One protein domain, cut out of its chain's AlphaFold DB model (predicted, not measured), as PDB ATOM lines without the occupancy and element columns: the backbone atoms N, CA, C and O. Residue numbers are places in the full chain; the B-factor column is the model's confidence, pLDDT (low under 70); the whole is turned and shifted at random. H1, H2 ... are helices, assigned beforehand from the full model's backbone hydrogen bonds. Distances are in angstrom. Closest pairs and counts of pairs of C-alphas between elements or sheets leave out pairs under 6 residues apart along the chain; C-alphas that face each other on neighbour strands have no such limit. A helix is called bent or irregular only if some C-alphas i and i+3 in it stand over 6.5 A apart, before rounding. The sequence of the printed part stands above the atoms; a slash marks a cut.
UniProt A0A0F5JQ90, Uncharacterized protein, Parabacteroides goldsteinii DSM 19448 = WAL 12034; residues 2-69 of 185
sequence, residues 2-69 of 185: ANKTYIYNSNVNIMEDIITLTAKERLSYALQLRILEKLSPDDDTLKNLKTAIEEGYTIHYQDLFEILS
ATOM      1  N   ALA A   2      31.741  17.539  13.376       30.94
ATOM      2  CA  ALA A   2      32.743  17.917  14.364       30.94
ATOM      3  C   ALA A   2      32.018  17.968  15.713       30.94
ATOM      4  O   ALA A   2      31.163  18.826  15.922       30.94
ATOM      5  N   ASN A   3      32.301  16.985  16.569       32.94
ATOM      6  CA  ASN A   3      31.809  16.933  17.940       32.94
ATOM      7  C   ASN A   3      32.438  18.088  18.720       32.94
ATOM      8  O   ASN A   3      33.642  18.076  18.973       32.94
ATOM      9  N   LYS A   4      31.630  19.079  19.105       33.22
ATOM     10  CA  LYS A   4      31.996  19.983  20.193       33.22
ATOM     11  C   LYS A   4      31.670  19.268  21.498       33.22
ATOM     12  O   LYS A   4      30.508  19.099  21.849       33.22
ATOM     13  N   THR A   5      32.715  18.805  22.168       33.66
ATOM     14  CA  THR A   5      32.672  18.355  23.556       33.66
ATOM     15  C   THR A   5      32.202  19.525  24.416       33.66
ATOM     16  O   THR A   5      32.906  20.527  24.529       33.66
ATOM     17  N   TYR A   6      31.004  19.422  24.989       31.72
ATOM     18  CA  TYR A   6      30.553  20.335  26.032       31.72
ATOM     19  C   TYR A   6      31.331  19.995  27.300       31.72
ATOM     20  O   TYR A   6      31.128  18.945  27.908       31.72
ATOM     21  N   ILE A   7      32.281  20.854  27.654       34.38
ATOM     22  CA  ILE A   7      32.948  20.799  28.950       34.38
ATOM     23  C   ILE A   7      31.935  21.358  29.947       34.38
ATOM     24  O   ILE A   7      31.723  22.568  30.002       34.38
ATOM     25  N   TYR A   8      31.269  20.471  30.687       35.25
ATOM     26  CA  TYR A   8      30.527  20.845  31.886       35.25
ATOM     27  C   TYR A   8      31.528  21.457  32.866       35.25
ATOM     28  O   TYR A   8      32.336  20.747  33.459       35.25
ATOM     29  N   ASN A   9      31.496  22.778  33.016       33.78
ATOM     30  CA  ASN A   9      32.168  23.448  34.122       33.78
ATOM     31  C   ASN A   9      31.229  23.369  35.331       33.78
ATOM     32  O   ASN A   9      30.549  24.320  35.704       33.78
ATOM     33  N   SER A  10      31.119  22.163  35.879       44.97
ATOM     34  CA  SER A  10      30.306  21.834  37.043       44.97
ATOM     35  C   SER A  10      31.000  22.321  38.314       44.97
ATOM     36  O   SER A  10      31.766  21.581  38.921       44.97
ATOM     37  N   ASN A  11      30.722  23.563  38.709       40.94
ATOM     38  CA  ASN A  11      30.961  24.072  40.066       40.94
ATOM     39  C   ASN A  11      29.666  24.638  40.667       40.94
ATOM     40  O   ASN A  11      29.647  25.684  41.314       40.94
ATOM     41  N   VAL A  12      28.568  23.911  40.466       44.94
ATOM     42  CA  VAL A  12      27.310  24.109  41.177       44.94
ATOM     43  C   VAL A  12      27.047  22.817  41.936       44.94
ATOM     44  O   VAL A  12      26.564  21.848  41.369       44.94
ATOM     45  N   ASN A  13      27.422  22.777  43.215       40.16
ATOM     46  CA  ASN A  13      26.983  21.719  44.125       40.16
ATOM     47  C   ASN A  13      25.652  22.154  44.765       40.16
ATOM     48  O   ASN A  13      25.537  22.277  45.983       40.16
ATOM     49  N   ILE A  14      24.675  22.481  43.912       49.66
ATOM     50  CA  ILE A  14      23.261  22.379  44.272       49.66
ATOM     51  C   ILE A  14      22.991  20.882  44.155       49.66
ATOM     52  O   ILE A  14      23.329  20.286  43.138       49.66
ATOM     53  N   MET A  15      22.531  20.286  45.251       46.31
ATOM     54  CA  MET A  15      22.337  18.850  45.464       46.31
ATOM     55  C   MET A  15      21.857  18.090  44.218       46.31
ATOM     56  O   MET A  15      21.132  18.639  43.396       46.31
ATOM     57  N   GLU A  16      22.199  16.799  44.154       49.78
ATOM     58  CA  GLU A  16      21.771  15.759  43.194       49.78
ATOM     59  C   GLU A  16      20.239  15.617  42.979       49.78
ATOM     60  O   GLU A  16      19.772  14.637  42.398       49.78
ATOM     61  N   ASP A  17      19.438  16.581  43.422       58.16
ATOM     62  CA  ASP A  17      17.997  16.621  43.285       58.16
ATOM     63  C   ASP A  17      17.605  17.276  41.959       58.16
ATOM     64  O   ASP A  17      17.836  18.459  41.699       58.16
ATOM     65  N   ILE A  18      16.941  16.489  41.118       73.31
ATOM     66  CA  ILE A  18      16.228  16.986  39.944       73.31
ATOM     67  C   ILE A  18      15.281  18.101  40.406       73.31
ATOM     68  O   ILE A  18      14.334  17.848  41.155       73.31
ATOM     69  N   ILE A  19      15.511  19.326  39.930       87.06
ATOM     70  CA  ILE A  19      14.611  20.449  40.189       87.06
ATOM     71  C   ILE A  19      13.225  20.100  39.651       87.06
ATOM     72  O   ILE A  19      13.037  19.832  38.461       87.06
ATOM     73  N   THR A  20      12.228  20.137  40.531       91.88
ATOM     74  CA  THR A  20      10.824  19.964  40.161       91.88
ATOM     75  C   THR A  20      10.079  21.271  40.368       91.88
ATOM     76  O   THR A  20      10.271  21.962  41.363       91.88
ATOM     77  N   LEU A  21       9.235  21.623  39.398       94.00
ATOM     78  CA  LEU A  21       8.402  22.818  39.444       94.00
ATOM     79  C   LEU A  21       6.937  22.402  39.447       94.00
ATOM     80  O   LEU A  21       6.496  21.609  38.609       94.00
ATOM     81  N   THR A  22       6.154  22.977  40.350       96.69
ATOM     82  CA  THR A  22       4.696  22.885  40.287       96.69
ATOM     83  C   THR A  22       4.177  23.577  39.023       96.69
ATOM     84  O   THR A  22       4.809  24.478  38.469       96.69
ATOM     85  N   ALA A  23       2.964  23.229  38.581       96.25
ATOM     86  CA  ALA A  23       2.333  23.902  37.440       96.25
ATOM     87  C   ALA A  23       2.225  25.430  37.638       96.25
ATOM     88  O   ALA A  23       2.340  26.191  36.678       96.25
ATOM     89  N   LYS A  24       2.043  25.881  38.889       98.00
ATOM     90  CA  LYS A  24       1.984  27.302  39.251       98.00
ATOM     91  C   LYS A  24       3.346  27.986  39.099       98.00
ATOM     92  O   LYS A  24       3.404  29.074  38.533       98.00
ATOM     93  N   GLU A  25       4.421  27.366  39.580       97.31
ATOM     94  CA  GLU A  25       5.786  27.896  39.430       97.31
ATOM     95  C   GLU A  25       6.195  27.923  37.961       97.31
ATOM     96  O   GLU A  25       6.636  28.958  37.471       97.31
ATOM     97  N   ARG A  26       5.937  26.838  37.222       96.81
ATOM     98  CA  ARG A  26       6.212  26.762  35.783       96.81
ATOM     99  C   ARG A  26       5.487  27.857  35.001       96.81
ATOM    100  O   ARG A  26       6.099  28.521  34.171       96.81
ATOM    101  N   LEU A  27       4.206  28.095  35.301       97.75
ATOM    102  CA  LEU A  27       3.450  29.204  34.713       97.75
ATOM    103  C   LEU A  27       4.070  30.562  35.073       97.75
ATOM    104  O   LEU A  27       4.186  31.426  34.208       97.75
ATOM    105  N   SER A  28       4.482  30.758  36.329       97.94
ATOM    106  CA  SER A  28       5.123  32.004  36.763       97.94
ATOM    107  C   SER A  28       6.429  32.267  36.009       97.94
ATOM    108  O   SER A  28       6.596  33.356  35.461       97.94
ATOM    109  N   TYR A  29       7.314  31.271  35.909       96.75
ATOM    110  CA  TYR A  29       8.572  31.394  35.170       96.75
ATOM    111  C   TYR A  29       8.345  31.594  33.672       96.75
ATOM    112  O   TYR A  29       8.990  32.455  33.082       96.75
ATOM    113  N   ALA A  30       7.383  30.896  33.061       96.69
ATOM    114  CA  ALA A  30       7.041  31.103  31.653       96.69
ATOM    115  C   ALA A  30       6.622  32.558  31.380       96.69
ATOM    116  O   ALA A  30       7.079  33.177  30.419       96.69
ATOM    117  N   LEU A  31       5.789  33.139  32.252       97.69
ATOM    118  CA  LEU A  31       5.374  34.537  32.129       97.69
ATOM    119  C   LEU A  31       6.550  35.508  32.322       97.69
ATOM    120  O   LEU A  31       6.660  36.469  31.562       97.69
ATOM    121  N   GLN A  32       7.441  35.251  33.284       96.44
ATOM    122  CA  GLN A  32       8.648  36.059  33.498       96.44
ATOM    123  C   GLN A  32       9.594  35.996  32.289       96.44
ATOM    124  O   GLN A  32      10.026  37.035  31.795       96.44
ATOM    125  N   LEU A  33       9.849  34.801  31.749       95.88
ATOM    126  CA  LEU A  33      10.717  34.598  30.587       95.88
ATOM    127  C   LEU A  33      10.141  35.237  29.317       95.88
ATOM    128  O   LEU A  33      10.889  35.839  28.553       95.88
ATOM    129  N   ARG A  34       8.813  35.217  29.119       96.12
ATOM    130  CA  ARG A  34       8.152  35.976  28.037       96.12
ATOM    131  C   ARG A  34       8.343  37.488  28.159       96.12
ATOM    132  O   ARG A  34       8.392  38.178  27.144       96.12
ATOM    133  N   ILE A  35       8.384  38.024  29.381       96.94
ATOM    134  CA  ILE A  35       8.665  39.448  29.610       96.94
ATOM    135  C   ILE A  35      10.138  39.737  29.309       96.94
ATOM    136  O   ILE A  35      10.422  40.680  28.576       96.94
ATOM    137  N   LEU A  36      11.058  38.913  29.817       94.81
ATOM    138  CA  LEU A  36      12.499  39.071  29.595       94.81
ATOM    139  C   LEU A  36      12.877  38.959  28.113       94.81
ATOM    140  O   LEU A  36      13.637  39.786  27.627       94.81
ATOM    141  N   GLU A  37      12.278  38.030  27.367       93.81
ATOM    142  CA  GLU A  37      12.469  37.907  25.914       93.81
ATOM    143  C   GLU A  37      12.076  39.192  25.168       93.81
ATOM    144  O   GLU A  37      12.731  39.575  24.204       93.81
ATOM    145  N   LYS A  38      11.035  39.909  25.614       94.94
ATOM    146  CA  LYS A  38      10.667  41.202  25.009       94.94
ATOM    147  C   LYS A  38      11.668  42.314  25.318       94.94
ATOM    148  O   LYS A  38      11.767  43.256  24.537       94.94
ATOM    149  N   LEU A  39      12.347  42.240  26.462       95.62
ATOM    150  CA  LEU A  39      13.351  43.219  26.886       95.62
ATOM    151  C   LEU A  39      14.722  42.938  26.252       95.62
ATOM    152  O   LEU A  39      15.458  43.880  25.972       95.62
ATOM    153  N   SER A  40      15.020  41.664  25.984       93.31
ATOM    154  CA  SER A  40      16.284  41.176  25.422       93.31
ATOM    155  C   SER A  40      16.030  40.164  24.290       93.31
ATOM    156  O   SER A  40      16.306  38.975  24.452       93.31
ATOM    157  N   PRO A  41      15.500  40.601  23.131       89.31
ATOM    158  CA  PRO A  41      15.065  39.696  22.061       89.31
ATOM    159  C   PRO A  41      16.205  38.935  21.370       89.31
ATOM    160  O   PRO A  41      15.948  37.938  20.694       89.31
ATOM    161  N   ASP A  42      17.453  39.367  21.543       94.19
ATOM    162  CA  ASP A  42      18.635  38.745  20.935       94.19
ATOM    163  C   ASP A  42      19.310  37.704  21.849       94.19
ATOM    164  O   ASP A  42      20.303  37.093  21.460       94.19
ATOM    165  N   ASP A  43      18.775  37.468  23.051       92.50
ATOM    166  CA  ASP A  43      19.307  36.479  23.990       92.50
ATOM    167  C   ASP A  43      18.706  35.087  23.726       92.50
ATOM    168  O   ASP A  43      17.597  34.751  24.155       92.50
ATOM    169  N   ASP A  44      19.446  34.262  22.987       92.44
ATOM    170  CA  ASP A  44      19.032  32.894  22.667       92.44
ATOM    171  C   ASP A  44      18.990  31.974  23.898       92.44
ATOM    172  O   ASP A  44      18.211  31.016  23.915       92.44
ATOM    173  N   THR A  45      19.746  32.277  24.959       91.12
ATOM    174  CA  THR A  45      19.693  31.529  26.223       91.12
ATOM    175  C   THR A  45      18.319  31.688  26.869       91.12
ATOM    176  O   THR A  45      17.690  30.694  27.238       91.12
ATOM    177  N   LEU A  46      17.786  32.915  26.909       92.25
ATOM    178  CA  LEU A  46      16.438  33.180  27.423       92.25
ATOM    179  C   LEU A  46      15.346  32.479  26.600       92.25
ATOM    180  O   LEU A  46      14.399  31.935  27.174       92.25
ATOM    181  N   LYS A  47      15.472  32.444  25.265       93.75
ATOM    182  CA  LYS A  47      14.506  31.757  24.381       93.75
ATOM    183  C   LYS A  47      14.495  30.248  24.601       93.75
ATOM    184  O   LYS A  47      13.421  29.638  24.669       93.75
ATOM    185  N   ASN A  48      15.679  29.651  24.720       94.25
ATOM    186  CA  ASN A  48      15.831  28.222  24.969       94.25
ATOM    187  C   ASN A  48      15.261  27.848  26.343       94.25
ATOM    188  O   ASN A  48      14.459  26.918  26.438       94.25
ATOM    189  N   LEU A  49      15.572  28.635  27.378       94.69
ATOM    190  CA  LEU A  49      15.053  28.426  28.729       94.69
ATOM    191  C   LEU A  49      13.527  28.577  28.789       94.69
ATOM    192  O   LEU A  49      12.842  27.736  29.368       94.69
ATOM    193  N   LYS A  50      12.962  29.594  28.124       96.06
ATOM    194  CA  LYS A  50      11.504  29.754  27.984       96.06
ATOM    195  C   LYS A  50      10.866  28.504  27.383       96.06
ATOM    196  O   LYS A  50       9.900  27.992  27.939       96.06
ATOM    197  N   THR A  51      11.423  28.010  26.277       96.94
ATOM    198  CA  THR A  51      10.912  26.822  25.579       96.94
ATOM    199  C   THR A  51      10.932  25.603  26.500       96.94
ATOM    200  O   THR A  51       9.925  24.912  26.620       96.94
ATOM    201  N   ALA A  52      12.029  25.381  27.229       96.19
ATOM    202  CA  ALA A  52      12.125  24.293  28.198       96.19
ATOM    203  C   ALA A  52      11.053  24.367  29.301       96.19
ATOM    204  O   ALA A  52      10.460  23.348  29.668       96.19
ATOM    205  N   ILE A  53      10.767  25.567  29.810       97.06
ATOM    206  CA  ILE A  53       9.739  25.789  30.834       97.06
ATOM    207  C   ILE A  53       8.323  25.598  30.269       97.06
ATOM    208  O   ILE A  53       7.496  24.967  30.928       97.06
ATOM    209  N   GLU A  54       8.027  26.095  29.068       97.12
ATOM    210  CA  GLU A  54       6.701  25.975  28.441       97.12
ATOM    211  C   GLU A  54       6.373  24.534  28.025       97.12
ATOM    212  O   GLU A  54       5.289  24.038  28.344       97.12
ATOM    213  N   GLU A  55       7.327  23.849  27.389       97.56
ATOM    214  CA  GLU A  55       7.176  22.478  26.880       97.56
ATOM    215  C   GLU A  55       7.375  21.407  27.964       97.56
ATOM    216  O   GLU A  55       6.987  20.250  27.799       97.56
ATOM    217  N   GLY A  56       7.943  21.781  29.114       95.44
ATOM    218  CA  GLY A  56       8.090  20.884  30.256       95.44
ATOM    219  C   GLY A  56       9.328  19.984  30.211       95.44
ATOM    220  O   GLY A  56       9.273  18.854  30.693       95.44
ATOM    221  N   TYR A  57      10.446  20.466  29.665       95.88
ATOM    222  CA  TYR A  57      11.715  19.732  29.639       95.88
ATOM    223  C   TYR A  57      12.413  19.821  30.998       95.88
ATOM    224  O   TYR A  57      13.242  20.692  31.243       95.88
ATOM    225  N   THR A  58      12.056  18.906  31.898       93.44
ATOM    226  CA  THR A  58      12.414  18.974  33.325       93.44
ATOM    227  C   THR A  58      13.916  18.972  33.606       93.44
ATOM    228  O   THR A  58      14.336  19.560  34.594       93.44
ATOM    229  N   ILE A  59      14.743  18.369  32.741       91.62
ATOM    230  CA  ILE A  59      16.208  18.383  32.903       91.62
ATOM    231  C   ILE A  59      16.797  19.802  32.836       91.62
ATOM    232  O   ILE A  59      17.800  20.077  33.478       91.62
ATOM    233  N   HIS A  60      16.137  20.714  32.119       93.38
ATOM    234  CA  HIS A  60      16.561  22.105  31.942       93.38
ATOM    235  C   HIS A  60      16.013  23.045  33.020       93.38
ATOM    236  O   HIS A  60      16.247  24.249  32.978       93.38
ATOM    237  N   TYR A  61      15.265  22.541  34.007       93.38
ATOM    238  CA  TYR A  61      14.778  23.395  35.095       93.38
ATOM    239  C   TYR A  61      15.919  23.895  35.984       93.38
ATOM    240  O   TYR A  61      15.800  24.969  36.568       93.38
ATOM    241  N   GLN A  62      17.034  23.160  36.045       90.69
ATOM    242  CA  GLN A  62      18.248  23.594  36.735       90.69
ATOM    243  C   GLN A  62      18.842  24.878  36.128       90.69
ATOM    244  O   GLN A  62      19.414  25.681  36.856       90.69
ATOM    245  N   ASP A  63      18.641  25.115  34.828       91.31
ATOM    246  CA  ASP A  63      19.233  26.242  34.102       91.31
ATOM    247  C   ASP A  63      18.667  27.591  34.615       91.31
ATOM    248  O   ASP A  63      19.322  28.628  34.525       91.31
ATOM    249  N   LEU A  64      17.485  27.589  35.262       89.81
ATOM    250  CA  LEU A  64      16.943  28.754  35.988       89.81
ATOM    251  C   LEU A  64      17.858  29.230  37.125       89.81
ATOM    252  O   LEU A  64      17.813  30.401  37.501       89.81
ATOM    253  N   PHE A  65      18.647  28.323  37.700       88.31
ATOM    254  CA  PHE A  65      19.481  28.574  38.870       88.31
ATOM    255  C   PHE A  65      20.914  28.956  38.496       88.31
ATOM    256  O   PHE A  65      21.644  29.400  39.373       88.31
ATOM    257  N   GLU A  66      21.313  28.873  37.221       86.38
ATOM    258  CA  GLU A  66      22.659  29.273  36.774       86.38
ATOM    259  C   GLU A  66      22.960  30.758  37.027       86.38
ATOM    260  O   GLU A  66      24.117  31.148  37.177       86.38
ATOM    261  N   ILE A  67      21.922  31.595  37.126       84.81
ATOM    262  CA  ILE A  67      22.062  33.006  37.509       84.81
ATOM    263  C   ILE A  67      22.452  33.185  38.987       84.81
ATOM    264  O   ILE A  67      22.952  34.242  39.377       84.81
ATOM    265  N   LEU A  68      22.206  32.176  39.825       87.06
ATOM    266  CA  LEU A  68      22.474  32.217  41.253       87.06
ATOM    267  C   LEU A  68      23.843  31.609  41.547       87.06
ATOM    268  O   LEU A  68      24.169  30.494  41.155       87.06
ATOM    269  N   SER A  69      24.643  32.342  42.313       85.94
ATOM    270  CA  SER A  69      25.803  31.761  42.984       85.94
ATOM    271  C   SER A  69      25.368  31.079  44.281       85.94
ATOM    272  O   SER A  69      24.392  31.496  44.904       85.94
TER     273      SER A  69
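Overview. This is residues 2 to 69 of the 185 residues of an uncharacterized protein of Parabacteroides goldsteinii DSM 19448 = WAL 12034 (UniProt A0A0F5JQ90). A long lead-in with no named element, residues 2 to 22, runs into a helical hairpin of H1 and H2, and the short H3 packs on residues 49 to 53 of H2, crossing it steeply and staying apart from H1. Residues 2 to 10 stick out. The printed part has 68 residues, with three named helices, H1, H2, H3 in chain order, and no named strand: all helix. It is only just loose, close to compact, with a radius of gyration of the C-alphas of 13.2 A, spanning 31 by 30 by 23 A.

Along the chain. H1, residues 23 to 39, begins at C-alpha 23 (2.333, 23.902, 37.440) and is 24.6 A long. H2, residues 44 to 55, is 16.3 A long. H3, residues 58 to 65, is 13.1 A long and ends at C-alpha 65 (19.481, 28.574, 38.870); it is only just irregular, with C-alphas 59 and 62 6.8 A apart.

Arrangement. H1 and H2 touch as a hairpin, at a shallow tilt of 28 degrees, opposite ways; their closest C-alphas, of Leu 33 and Lys 50, are 5.6 A apart. H2, with residues 49 to 53 alone, touches H3 at a steep tilt of 46 degrees, opposite ways; the closest C-alphas, of Ala 52 and His 60, are 6.2 A apart. H1 and H3 are apart. Every O i to N i+4 pair is within hydrogen-bond range in H2, 12 of 13 in H1 and 0 of 4 in H3, where 4 of 5 O i to N i+3 pairs are.

Size, cuts and confidence. The C-alphas farthest apart, of Ala 2 and Lys 24, are 40.7 A apart. The printed part has no cut, and both links between helices are tight. Residues 2 to 17 have pLDDT under 70.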